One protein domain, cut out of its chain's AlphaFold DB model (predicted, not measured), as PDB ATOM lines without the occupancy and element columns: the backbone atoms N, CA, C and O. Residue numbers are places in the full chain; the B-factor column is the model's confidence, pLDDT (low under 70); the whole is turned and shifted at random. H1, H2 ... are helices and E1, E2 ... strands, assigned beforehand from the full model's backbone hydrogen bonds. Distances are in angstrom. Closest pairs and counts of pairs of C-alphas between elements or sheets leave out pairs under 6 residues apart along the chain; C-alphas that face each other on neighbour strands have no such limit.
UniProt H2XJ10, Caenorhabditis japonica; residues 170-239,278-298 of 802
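Overview. This is residues 170 to 239 and 278 to 298 of the 802 residues of a protein of Caenorhabditis japonica (UniProt H2XJ10). Two helices, the long H1 and the shorter H2, run side by side in opposite ways like two prongs, loosely joined to each other; at one end of them lie a small hairpin, E1 and E2, and a winding stretch with no named element, residues 185 to 213. E1 packs on residues 219 to 227 of H1, and the short H3 follows the last residue of H2 after a tight link, at the end of H2 that is nearer to the hairpin. The printed part has 91 residues, with two named strands and then three named helices in the order E1, E2, H1, H2, H3; the sheet, E1 - E2, is antiparallel and the class is mostly helix. The whole is only just loose, close to compact, with a radius of gyration of the C-alphas of 14.7 A, and it spans 44 by 30 by 20 A.

Arrangement. Start at E1, residues 170 to 172, and go on to E2, residues 181 to 184: the two form a hairpin, antiparallel at 147 degrees between their directions. Look at N 171 and O 182, and at N 182 and O 171: each pair is within hydrogen-bond range at 2.8 A. Next find H1, residues 214 to 237; its closest C-alphas to E1 are those of Val 220 and Val 171, 6.5 A apart. H2, residues 279 to 292, touches H1 at a shallow tilt of 17 degrees, and they run opposite ways. H1 touches H2 with residues 228 to 235 alone, and the closest C-alphas are those of Phe 231 and Leu 282, 6.6 A apart. E2 and H2 are only just apart, with their closest C-alphas at 8.1 A. H3, residues 295 to 298, is apart from H1 and from H2. In H1 and H2 every O i to N i+4 pair is within hydrogen-bond range; H3 is too short for such a pair, and its one O i to N i+3 pair is not within range.

Along the chain. Find C-alpha 170 at (0.516, -50.531, 8.357), where E1 begins; it has three residues, 6.8 A from first to last C-alpha, and E2 has four, 9.8 A. H1 begins at C-alpha 214, (-2.521, -49.360, -10.508), and runs 33.9 A to C-alpha 237. H2 runs 20.4 A. H3, 5.4 A long, ends at C-alpha 298, (-1.923, -70.426, 0.131).

Size, cuts and confidence. The two C-alphas farthest apart are those of Thr 195 and Gly 239, at 48.4 A. The link from E2 to H1 is long, with 29 residues; within it residues 188 to 189 pair antiparallel with 198 to 199. Residues 240 to 277 are not printed, and C-alphas 239 and 278 are 10.5 A apart across this cut. Mean pLDDT of the printed part is 78.1; look for low confidence, under 70, at residues 189 to 198 and 295 to 298.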
ATOM      1  N   SER A 170       1.477 -51.639   8.342       88.12
ATOM      2  CA  SER A 170       0.516 -50.531   8.357       88.12
ATOM      3  C   SER A 170       0.278 -49.970   6.949       88.12
ATOM      4  O   SER A 170       1.219 -49.717   6.199       88.12
ATOM      5  N   VAL A 171      -0.986 -49.790   6.561       88.19
ATOM      6  CA  VAL A 171      -1.378 -49.278   5.238       88.19
ATOM      7  C   VAL A 171      -2.461 -48.214   5.395       88.19
ATOM      8  O   VAL A 171      -3.613 -48.513   5.724       88.19
ATOM      9  N   VAL A 172      -2.094 -46.962   5.134       88.38
ATOM     10  CA  VAL A 172      -3.031 -45.845   4.980       88.38
ATOM     11  C   VAL A 172      -3.792 -46.035   3.673       88.38
ATOM     12  O   VAL A 172      -3.187 -46.203   2.611       88.38
ATOM     13  N   CYS A 173      -5.120 -46.025   3.758       86.44
ATOM     14  CA  CYS A 173      -6.014 -46.234   2.629       86.44
ATOM     15  C   CYS A 173      -5.713 -45.233   1.492       86.44
ATOM     16  O   CYS A 173      -5.743 -44.028   1.745       86.44
ATOM     17  N   PRO A 174      -5.472 -45.695   0.247       83.94
ATOM     18  CA  PRO A 174      -5.140 -44.817  -0.877       83.94
ATOM     19  C   PRO A 174      -6.336 -43.991  -1.384       83.94
ATOM     20  O   PRO A 174      -6.143 -43.039  -2.135       83.94
ATOM     21  N   HIS A 175      -7.566 -44.318  -0.969       82.88
ATOM     22  CA  HIS A 175      -8.760 -43.536  -1.299       82.88
ATOM     23  C   HIS A 175      -8.760 -42.212  -0.522       82.88
ATOM     24  O   HIS A 175      -8.843 -42.207   0.711       82.88
ATOM     25  N   SER A 176      -8.725 -41.094  -1.251       75.00
ATOM     26  CA  SER A 176      -8.570 -39.722  -0.730       75.00
ATOM     27  C   SER A 176      -9.621 -39.283   0.298       75.00
ATOM     28  O   SER A 176      -9.365 -38.380   1.090       75.00
ATOM     29  N   THR A 177     -10.783 -39.935   0.327       78.69
ATOM     30  CA  THR A 177     -11.887 -39.669   1.264       78.69
ATOM     31  C   THR A 177     -11.804 -40.455   2.578       78.69
ATOM     32  O   THR A 177     -12.569 -40.178   3.499       78.69
ATOM     33  N   CYS A 178     -10.923 -41.459   2.684       82.00
ATOM     34  CA  CYS A 178     -10.967 -42.442   3.771       82.00
ATOM     35  C   CYS A 178      -9.969 -42.168   4.908       82.00
ATOM     36  O   CYS A 178     -10.335 -42.279   6.080       82.00
ATOM     37  N   GLY A 179      -8.704 -41.883   4.574       79.62
ATOM     38  CA  GLY A 179      -7.621 -41.582   5.528       79.62
ATOM     39  C   GLY A 179      -7.250 -42.686   6.538       79.62
ATOM     40  O   GLY A 179      -6.356 -42.490   7.353       79.62
ATOM     41  N   GLN A 180      -7.925 -43.838   6.521       85.06
ATOM     42  CA  GLN A 180      -7.781 -44.871   7.547       85.06
ATOM     43  C   GLN A 180      -6.464 -45.640   7.431       85.06
ATOM     44  O   GLN A 180      -6.172 -46.199   6.373       85.06
ATOM     45  N   THR A 181      -5.739 -45.779   8.541       86.31
ATOM     46  CA  THR A 181      -4.657 -46.764   8.671       86.31
ATOM     47  C   THR A 181      -5.239 -48.140   8.989       86.31
ATOM     48  O   THR A 181      -6.001 -48.297   9.944       86.31
ATOM     49  N   ASN A 182      -4.872 -49.133   8.185       84.06
ATOM     50  CA  ASN A 182      -5.169 -50.553   8.364       84.06
ATOM     51  C   ASN A 182      -3.891 -51.233   8.874       84.06
ATOM     52  O   ASN A 182      -2.812 -50.881   8.404       84.06
ATOM     53  N   ILE A 183      -3.981 -52.184   9.805       86.38
ATOM     54  CA  ILE A 183      -2.819 -52.944  10.295       86.38
ATOM     55  C   ILE A 183      -3.027 -54.411   9.922       86.38
ATOM     56  O   ILE A 183      -3.924 -55.059  10.453       86.38
ATOM     57  N   ILE A 184      -2.210 -54.922   9.003       84.69
ATOM     58  CA  ILE A 184      -2.251 -56.311   8.541       84.69
ATOM     59  C   ILE A 184      -1.221 -57.136   9.323       84.69
ATOM     60  O   ILE A 184      -0.040 -56.781   9.373       84.69
ATOM     61  N   ARG A 185      -1.670 -58.249   9.917       81.56
ATOM     62  CA  ARG A 185      -0.817 -59.277  10.544       81.56
ATOM     63  C   ARG A 185      -0.924 -60.656   9.884       81.56
ATOM     64  O   ARG A 185      -0.017 -61.456  10.056       81.56
ATOM     65  N   ASP A 186      -1.963 -60.882   9.077       75.00
ATOM     66  CA  ASP A 186      -2.294 -62.177   8.474       75.00
ATOM     67  C   ASP A 186      -2.663 -62.027   6.992       75.00
ATOM     68  O   ASP A 186      -3.232 -61.012   6.579       75.00
ATOM     69  N   THR A 187      -2.372 -63.048   6.180       73.12
ATOM     70  CA  THR A 187      -2.643 -63.057   4.727       73.12
ATOM     71  C   THR A 187      -4.138 -63.045   4.392       73.12
ATOM     72  O   THR A 187      -4.536 -62.466   3.381       73.12
ATOM     73  N   PHE A 188      -4.972 -63.668   5.228       73.25
ATOM     74  CA  PHE A 188      -6.424 -63.725   5.050       73.25
ATOM     75  C   PHE A 188      -7.140 -63.338   6.338       73.25
ATOM     76  O   PHE A 188      -6.786 -63.816   7.414       73.25
ATOM     77  N   ASP A 189      -8.201 -62.554   6.199       62.03
ATOM     78  CA  ASP A 189      -9.209 -62.408   7.233       62.03
ATOM     79  C   ASP A 189     -10.104 -63.659   7.230       62.03
ATOM     80  O   ASP A 189     -10.842 -63.931   6.279       62.03
ATOM     81  N   LEU A 190      -9.977 -64.439   8.305       55.53
ATOM     82  CA  LEU A 190     -10.785 -65.622   8.617       55.53
ATOM     83  C   LEU A 190     -11.881 -65.323   9.655       55.53
ATOM     84  O   LEU A 190     -12.651 -66.217  10.003       55.53
ATOM     85  N   VAL A 191     -11.939 -64.093  10.175       49.50
ATOM     86  CA  VAL A 191     -12.844 -63.673  11.253       49.50
ATOM     87  C   VAL A 191     -14.193 -63.223  10.690       49.50
ATOM     88  O   VAL A 191     -15.219 -63.454  11.327       49.50
ATOM     89  N   THR A 192     -14.212 -62.606   9.503       47.84
ATOM     90  CA  THR A 192     -15.447 -62.068   8.902       47.84
ATOM     91  C   THR A 192     -16.298 -63.096   8.150       47.84
ATOM     92  O   THR A 192     -17.517 -63.066   8.302       47.84
ATOM     93  N   ASP A 193     -15.708 -64.025   7.386       43.81
ATOM     94  CA  ASP A 193     -16.449 -65.141   6.767       43.81
ATOM     95  C   ASP A 193     -15.576 -66.396   6.570       43.81
ATOM     96  O   ASP A 193     -14.760 -66.497   5.649       43.81
ATOM     97  N   ALA A 194     -15.799 -67.407   7.414       47.69
ATOM     98  CA  ALA A 194     -15.092 -68.689   7.366       47.69
ATOM     99  C   ALA A 194     -15.400 -69.544   6.113       47.69
ATOM    100  O   ALA A 194     -14.758 -70.577   5.906       47.69
ATOM    101  N   THR A 195     -16.373 -69.156   5.281       46.31
ATOM    102  CA  THR A 195     -16.728 -69.854   4.032       46.31
ATOM    103  C   THR A 195     -16.082 -69.242   2.787       46.31
ATOM    104  O   THR A 195     -15.991 -69.916   1.758       46.31
ATOM    105  N   CYS A 196     -15.595 -67.999   2.870       50.53
ATOM    106  CA  CYS A 196     -14.991 -67.267   1.757       50.53
ATOM    107  C   CYS A 196     -13.844 -66.359   2.263       50.53
ATOM    108  O   CYS A 196     -14.041 -65.153   2.421       50.53
ATOM    109  N   PRO A 197     -12.644 -66.915   2.539       59.00
ATOM    110  CA  PRO A 197     -11.556 -66.189   3.197       59.00
ATOM    111  C   PRO A 197     -11.102 -64.976   2.378       59.00
ATOM    112  O   PRO A 197     -10.601 -65.105   1.253       59.00
ATOM    113  N   ARG A 198     -11.254 -63.780   2.951       61.69
ATOM    114  CA  ARG A 198     -10.967 -62.513   2.269       61.69
ATOM    115  C   ARG A 198      -9.483 -62.178   2.397       61.69
ATOM    116  O   ARG A 198      -8.950 -62.112   3.496       61.69
ATOM    117  N   TYR A 199      -8.803 -61.935   1.277       72.31
ATOM    118  CA  TYR A 199      -7.401 -61.502   1.299       72.31
ATOM    119  C   TYR A 199      -7.271 -60.120   1.961       72.31
ATOM    120  O   TYR A 199      -7.887 -59.154   1.501       72.31
ATOM    121  N   THR A 200      -6.459 -60.008   3.017       73.25
ATOM    122  CA  THR A 200      -6.454 -58.840   3.926       73.25
ATOM    123  C   THR A 200      -5.991 -57.543   3.256       73.25
ATOM    124  O   THR A 200      -6.345 -56.458   3.704       73.25
ATOM    125  N   MET A 201      -5.241 -57.626   2.148       74.44
ATOM    126  CA  MET A 201      -4.842 -56.465   1.332       74.44
ATOM    127  C   MET A 201      -5.648 -56.313   0.028       74.44
ATOM    128  O   MET A 201      -5.168 -55.720  -0.938       74.44
ATOM    129  N   ALA A 202      -6.874 -56.843  -0.037       76.31
ATOM    130  CA  ALA A 202      -7.780 -56.598  -1.164       76.31
ATOM    131  C   ALA A 202      -8.500 -55.236  -1.083       76.31
ATOM    132  O   ALA A 202      -8.836 -54.662  -2.122       76.31
ATOM    133  N   ALA A 203      -8.767 -54.734   0.128       78.69
ATOM    134  CA  ALA A 203      -9.602 -53.560   0.390       78.69
ATOM    135  C   ALA A 203      -9.298 -52.924   1.758       78.69
ATOM    136  O   ALA A 203      -8.649 -53.530   2.605       78.69
ATOM    137  N   CYS A 204      -9.811 -51.714   1.992       81.19
ATOM    138  CA  CYS A 204      -9.736 -51.043   3.294       81.19
ATOM    139  C   CYS A 204     -10.830 -51.537   4.253       81.19
ATOM    140  O   CYS A 204     -12.008 -51.505   3.903       81.19
ATOM    141  N   ALA A 205     -10.467 -51.860   5.497       75.44
ATOM    142  CA  ALA A 205     -11.373 -52.405   6.515       75.44
ATOM    143  C   ALA A 205     -12.454 -51.425   7.031       75.44
ATOM    144  O   ALA A 205     -13.299 -51.816   7.829       75.44
ATOM    145  N   LYS A 206     -12.428 -50.149   6.611       79.06
ATOM    146  CA  LYS A 206     -13.396 -49.114   7.035       79.06
ATOM    147  C   LYS A 206     -14.336 -48.624   5.937       79.06
ATOM    148  O   LYS A 206     -15.432 -48.172   6.248       79.06
ATOM    149  N   CYS A 207     -13.904 -48.636   4.676       78.81
ATOM    150  CA  CYS A 207     -14.738 -48.183   3.555       78.81
ATOM    151  C   CYS A 207     -15.062 -49.287   2.544       78.81
ATOM    152  O   CYS A 207     -15.745 -49.001   1.568       78.81
ATOM    153  N   ASP A 208     -14.543 -50.505   2.736       76.56
ATOM    154  CA  ASP A 208     -14.672 -51.682   1.860       76.56
ATOM    155  C   ASP A 208     -14.214 -51.516   0.398       76.56
ATOM    156  O   ASP A 208     -14.098 -52.503  -0.333       76.56
ATOM    157  N   LEU A 209     -13.871 -50.296  -0.026       80.19
ATOM    158  CA  LEU A 209     -13.403 -49.999  -1.372       80.19
ATOM    159  C   LEU A 209     -12.087 -50.746  -1.668       80.19
ATOM    160  O   LEU A 209     -11.131 -50.661  -0.883       80.19
ATOM    161  N   PRO A 210     -12.000 -51.446  -2.813       79.88
ATOM    162  CA  PRO A 210     -10.848 -52.268  -3.144       79.88
ATOM    163  C   PRO A 210      -9.618 -51.442  -3.546       79.88
ATOM    164  O   PRO A 210      -9.706 -50.299  -4.010       79.88
ATOM    165  N   TRP A 211      -8.442 -52.052  -3.413       82.31
ATOM    166  CA  TRP A 211      -7.147 -51.496  -3.829       82.31
ATOM    167  C   TRP A 211      -6.755 -52.005  -5.229       82.31
ATOM    168  O   TRP A 211      -5.659 -52.511  -5.465       82.31
ATOM    169  N   THR A 212      -7.703 -51.937  -6.168       72.44
ATOM    170  CA  THR A 212      -7.601 -52.567  -7.495       72.44
ATOM    171  C   THR A 212      -6.883 -51.740  -8.557       72.44
ATOM    172  O   THR A 212      -6.320 -52.351  -9.465       72.44
ATOM    173  N   SER A 213      -6.882 -50.403  -8.470       81.00
ATOM    174  CA  SER A 213      -6.201 -49.551  -9.455       81.00
ATOM    175  C   SER A 213      -4.675 -49.638  -9.336       81.00
ATOM    176  O   SER A 213      -4.122 -49.954  -8.280       81.00
ATOM    177  N   GLU A 214      -3.985 -49.348 -10.436       80.38
ATOM    178  CA  GLU A 214      -2.521 -49.360 -10.508       80.38
ATOM    179  C   GLU A 214      -1.888 -48.286  -9.605       80.38
ATOM    180  O   GLU A 214      -0.893 -48.544  -8.925       80.38
ATOM    181  N   GLU A 215      -2.545 -47.130  -9.488       80.50
ATOM    182  CA  GLU A 215      -2.201 -46.066  -8.541       80.50
ATOM    183  C   GLU A 215      -2.319 -46.542  -7.084       80.50
ATOM    184  O   GLU A 215      -1.373 -46.400  -6.310       80.50
ATOM    185  N   HIS A 216      -3.436 -47.185  -6.708       83.12
ATOM    186  CA  HIS A 216      -3.629 -47.709  -5.350       83.12
ATOM    187  C   HIS A 216      -2.571 -48.762  -5.004       83.12
ATOM    188  O   HIS A 216      -1.994 -48.718  -3.919       83.12
ATOM    189  N   ARG A 217      -2.262 -49.675  -5.934       81.31
ATOM    190  CA  ARG A 217      -1.213 -50.694  -5.756       81.31
ATOM    191  C   ARG A 217       0.167 -50.071  -5.566       81.31
ATOM    192  O   ARG A 217       0.889 -50.483  -4.663       81.31
ATOM    193  N   SER A 218       0.502 -49.061  -6.365       85.31
ATOM    194  CA  SER A 218       1.773 -48.332  -6.270       85.31
ATOM    195  C   SER A 218       1.900 -47.583  -4.938       85.31
ATOM    196  O   SER A 218       2.943 -47.641  -4.287       85.31
ATOM    197  N   VAL A 219       0.819 -46.946  -4.477       86.25
ATOM    198  CA  VAL A 219       0.760 -46.279  -3.167       86.25
ATOM    199  C   VAL A 219       0.926 -47.277  -2.016       86.25
ATOM    200  O   VAL A 219       1.692 -47.001  -1.094       86.25
ATOM    201  N   VAL A 220       0.264 -48.439  -2.059       86.88
ATOM    202  CA  VAL A 220       0.416 -49.483  -1.028       86.88
ATOM    203  C   VAL A 220       1.835 -50.059  -1.037       86.88
ATOM    204  O   VAL A 220       2.458 -50.130   0.021       86.88
ATOM    205  N   PHE A 221       2.392 -50.393  -2.205       87.00
ATOM    206  CA  PHE A 221       3.763 -50.903  -2.330       87.00
ATOM    207  C   PHE A 221       4.790 -49.934  -1.720       87.00
ATOM    208  O   PHE A 221       5.569 -50.328  -0.854       87.00
ATOM    209  N   ASN A 222       4.719 -48.651  -2.086       90.50
ATOM    210  CA  ASN A 222       5.615 -47.616  -1.565       90.50
ATOM    211  C   ASN A 222       5.473 -47.415  -0.044       90.50
ATOM    212  O   ASN A 222       6.450 -47.089   0.628       90.50
ATOM    213  N   GLN A 223       4.281 -47.621   0.530       89.81
ATOM    214  CA  GLN A 223       4.097 -47.584   1.985       89.81
ATOM    215  C   GLN A 223       4.759 -48.775   2.692       89.81
ATOM    216  O   GLN A 223       5.367 -48.581   3.749       89.81
ATOM    217  N   VAL A 224       4.659 -49.988   2.136       89.75
ATOM    218  CA  VAL A 224       5.260 -51.207   2.712       89.75
ATOM    219  C   VAL A 224       6.786 -51.175   2.598       89.75
ATOM    220  O   VAL A 224       7.475 -51.407   3.592       89.75
ATOM    221  N   ASP A 225       7.324 -50.808   1.434       90.50
ATOM    222  CA  ASP A 225       8.770 -50.670   1.227       90.50
ATOM    223  C   ASP A 225       9.382 -49.600   2.151       90.50
ATOM    224  O   ASP A 225      10.395 -49.842   2.810       90.50
ATOM    225  N   ARG A 226       8.711 -48.450   2.319       92.62
ATOM    226  CA  ARG A 226       9.152 -47.408   3.261       92.62
ATOM    227  C   ARG A 226       9.207 -47.902   4.712       92.62
ATOM    228  O   ARG A 226      10.091 -47.475   5.448       92.62
ATOM    229  N   GLN A 227       8.299 -48.788   5.132       91.88
ATOM    230  CA  GLN A 227       8.349 -49.404   6.469       91.88
ATOM    231  C   GLN A 227       9.510 -50.391   6.594       91.88
ATOM    232  O   GLN A 227      10.252 -50.326   7.571       91.88
ATOM    233  N   MET A 228       9.722 -51.249   5.593       87.81
ATOM    234  CA  MET A 228      10.864 -52.170   5.564       87.81
ATOM    235  C   MET A 228      12.199 -51.413   5.675       87.81
ATOM    236  O   MET A 228      13.056 -51.753   6.494       87.81
ATOM    237  N   ASN A 229      12.337 -50.324   4.915       90.69
ATOM    238  CA  ASN A 229      13.499 -49.443   4.966       90.69
ATOM    239  C   ASN A 229      13.622 -48.671   6.295       90.69
ATOM    240  O   ASN A 229      14.743 -48.411   6.736       90.69
ATOM    241  N   ASP A 230      12.518 -48.357   6.986       91.12
ATOM    242  CA  ASP A 230      12.571 -47.783   8.338       91.12
ATOM    243  C   ASP A 230      13.100 -48.788   9.374       91.12
ATOM    244  O   ASP A 230      13.992 -48.438  10.142       91.12
ATOM    245  N   PHE A 231      12.668 -50.054   9.360       90.44
ATOM    246  CA  PHE A 231      13.218 -51.083  10.260       90.44
ATOM    247  C   PHE A 231      14.724 -51.301  10.054       90.44
ATOM    248  O   PHE A 231      15.491 -51.354  11.022       90.44
ATOM    249  N   VAL A 232      15.174 -51.343   8.796       88.44
ATOM    250  CA  VAL A 232      16.604 -51.379   8.451       88.44
ATOM    251  C   VAL A 232      17.317 -50.125   8.980       88.44
ATOM    252  O   VAL A 232      18.361 -50.227   9.630       88.44
ATOM    253  N   ARG A 233      16.734 -48.932   8.806       89.88
ATOM    254  CA  ARG A 233      17.278 -47.676   9.345       89.88
ATOM    255  C   ARG A 233      17.366 -47.679  10.876       89.88
ATOM    256  O   ARG A 233      18.393 -47.248  11.400       89.88
ATOM    257  N   ARG A 234      16.354 -48.185  11.594       86.94
ATOM    258  CA  ARG A 234      16.366 -48.326  13.065       86.94
ATOM    259  C   ARG A 234      17.577 -49.149  13.515       86.94
ATOM    260  O   ARG A 234      18.293 -48.710  14.410       86.94
ATOM    261  N   HIS A 235      17.879 -50.268  12.847       84.62
ATOM    262  CA  HIS A 235      19.059 -51.101  13.142       84.62
ATOM    263  C   HIS A 235      20.395 -50.374  12.952       84.62
ATOM    264  O   HIS A 235      21.285 -50.495  13.798       84.62
ATOM    265  N   HIS A 236      20.539 -49.602  11.873       81.31
ATOM    266  CA  HIS A 236      21.773 -48.865  11.583       81.31
ATOM    267  C   HIS A 236      21.965 -47.604  12.446       81.31
ATOM    268  O   HIS A 236      23.103 -47.184  12.647       81.31
ATOM    269  N   VAL A 237      20.885 -47.009  12.970       84.00
ATOM    270  CA  VAL A 237      20.902 -45.763  13.772       84.00
ATOM    271  C   VAL A 237      20.820 -46.019  15.294       84.00
ATOM    272  O   VAL A 237      21.063 -45.101  16.094       84.00
ATOM    273  N   ALA A 238      20.509 -47.255  15.705       83.62
ATOM    274  CA  ALA A 238      20.435 -47.687  17.102       83.62
ATOM    275  C   ALA A 238      21.733 -47.408  17.878       83.62
ATOM    276  O   ALA A 238      22.839 -47.664  17.396       83.62
ATOM    277  N   GLY A 239      21.589 -46.901  19.104       82.44
ATOM    278  CA  GLY A 239      22.708 -46.741  20.022       82.44
ATOM    279  C   GLY A 239      23.175 -48.074  20.603       82.44
ATOM    280  O   GLY A 239      22.512 -49.110  20.490       82.44
ATOM    281  N   THR A 278      18.277 -55.141  17.718       82.88
ATOM    282  CA  THR A 278      19.147 -56.283  17.403       82.88
ATOM    283  C   THR A 278      18.970 -56.790  15.974       82.88
ATOM    284  O   THR A 278      17.922 -56.632  15.350       82.88
ATOM    285  N   SER A 279      19.995 -57.473  15.452       75.38
ATOM    286  CA  SER A 279      19.914 -58.130  14.140       75.38
ATOM    287  C   SER A 279      18.864 -59.244  14.092       75.38
ATOM    288  O   SER A 279      18.336 -59.503  13.016       75.38
ATOM    289  N   LYS A 280      18.530 -59.878  15.231       78.69
ATOM    290  CA  LYS A 280      17.427 -60.846  15.279       78.69
ATOM    291  C   LYS A 280      16.074 -60.158  15.153       78.69
ATOM    292  O   LYS A 280      15.297 -60.583  14.318       78.69
ATOM    293  N   GLN A 281      15.813 -59.083  15.899       79.88
ATOM    294  CA  GLN A 281      14.537 -58.359  15.782       79.88
ATOM    295  C   GLN A 281      14.290 -57.871  14.346       79.88
ATOM    296  O   GLN A 281      13.175 -57.989  13.852       79.88
ATOM    297  N   LEU A 282      15.338 -57.416  13.643       83.44
ATOM    298  CA  LEU A 282      15.244 -57.092  12.215       83.44
ATOM    299  C   LEU A 282      14.924 -58.325  11.343       83.44
ATOM    300  O   LEU A 282      14.101 -58.232  10.438       83.44
ATOM    301  N   PHE A 283      15.562 -59.470  11.604       79.94
ATOM    302  CA  PHE A 283      15.331 -60.715  10.864       79.94
ATOM    303  C   PHE A 283      13.926 -61.289  11.101       79.94
ATOM    304  O   PHE A 283      13.236 -61.614  10.140       79.94
ATOM    305  N   ASP A 284      13.475 -61.359  12.355       81.44
ATOM    306  CA  ASP A 284      12.134 -61.823  12.722       81.44
ATOM    307  C   ASP A 284      11.062 -60.958  12.034       81.44
ATOM    308  O   ASP A 284      10.151 -61.483  11.396       81.44
ATOM    309  N   GLN A 285      11.237 -59.630  12.069       86.00
ATOM    310  CA  GLN A 285      10.367 -58.653  11.407       86.00
ATOM    311  C   GLN A 285      10.322 -58.838   9.878       86.00
ATOM    312  O   GLN A 285       9.256 -58.734   9.265       86.00
ATOM    313  N   GLN A 286      11.467 -59.137   9.253       85.31
ATOM    314  CA  GLN A 286      11.570 -59.427   7.818       85.31
ATOM    315  C   GLN A 286      10.890 -60.751   7.444       85.31
ATOM    316  O   GLN A 286      10.159 -60.809   6.453       85.31
ATOM    317  N   MET A 287      11.083 -61.802   8.246       81.75
ATOM    318  CA  MET A 287      10.448 -63.107   8.042       81.75
ATOM    319  C   MET A 287       8.928 -63.045   8.241       81.75
ATOM    320  O   MET A 287       8.190 -63.641   7.456       81.75
ATOM    321  N   PHE A 288       8.455 -62.267   9.218       84.56
ATOM    322  CA  PHE A 288       7.034 -62.008   9.447       84.56
ATOM    323  C   PHE A 288       6.377 -61.306   8.245       84.56
ATOM    324  O   PHE A 288       5.364 -61.780   7.730       84.56
ATOM    325  N   PHE A 289       6.997 -60.248   7.706       86.00
ATOM    326  CA  PHE A 289       6.506 -59.588   6.487       86.00
ATOM    327  C   PHE A 289       6.537 -60.522   5.265       86.00
ATOM    328  O   PHE A 289       5.625 -60.476   4.444       86.00
ATOM    329  N   HIS A 290       7.540 -61.400   5.138       82.31
ATOM    330  CA  HIS A 290       7.572 -62.393   4.060       82.31
ATOM    331  C   HIS A 290       6.422 -63.409   4.168       82.31
ATOM    332  O   HIS A 290       5.805 -63.732   3.154       82.31
ATOM    333  N   HIS A 291       6.101 -63.870   5.383       77.69
ATOM    334  CA  HIS A 291       5.021 -64.825   5.635       77.69
ATOM    335  C   HIS A 291       3.649 -64.289   5.202       77.69
ATOM    336  O   HIS A 291       2.932 -64.972   4.474       77.69
ATOM    337  N   ILE A 292       3.326 -63.041   5.567       79.62
ATOM    338  CA  ILE A 292       2.045 -62.390   5.233       79.62
ATOM    339  C   ILE A 292       1.808 -62.323   3.712       79.62
ATOM    340  O   ILE A 292       0.658 -62.349   3.269       79.62
ATOM    341  N   LEU A 293       2.869 -62.253   2.902       78.88
ATOM    342  CA  LEU A 293       2.795 -61.918   1.476       78.88
ATOM    343  C   LEU A 293       2.816 -63.127   0.512       78.88
ATOM    344  O   LEU A 293       2.676 -62.926  -0.698       78.88
ATOM    345  N   ASP A 294       2.947 -64.378   0.983       72.81
ATOM    346  CA  ASP A 294       2.943 -65.564   0.098       72.81
ATOM    347  C   ASP A 294       1.530 -66.039  -0.306       72.81
ATOM    348  O   ASP A 294       0.996 -67.054   0.150       72.81
ATOM    349  N   LEU A 295       0.956 -65.335  -1.280       59.94
ATOM    350  CA  LEU A 295      -0.277 -65.728  -1.970       59.94
ATOM    351  C   LEU A 295      -0.203 -67.109  -2.659       59.94
ATOM    352  O   LEU A 295      -1.228 -67.782  -2.797       59.94
ATOM    353  N   LYS A 296       0.977 -67.561  -3.113       54.94
ATOM    354  CA  LYS A 296       1.113 -68.791  -3.921       54.94
ATOM    355  C   LYS A 296       1.127 -70.050  -3.051       54.94
ATOM    356  O   LYS A 296       0.502 -71.052  -3.415       54.94
ATOM    357  N   GLY A 297       1.775 -69.994  -1.889       56.19
ATOM    358  CA  GLY A 297       1.745 -71.054  -0.877       56.19
ATOM    359  C   GLY A 297       0.359 -71.289  -0.261       56.19
ATOM    360  O   GLY A 297       0.101 -72.374   0.267       56.19
ATOM    361  N   ALA A 298      -0.548 -70.312  -0.351       55.66
ATOM    362  CA  ALA A 298      -1.923 -70.426   0.131       55.66
ATOM    363  C   ALA A 298      -2.869 -71.121  -0.867       55.66
ATOM    364  O   ALA A 298      -3.493 -72.128  -0.529       55.66
TER     365      ALA A 298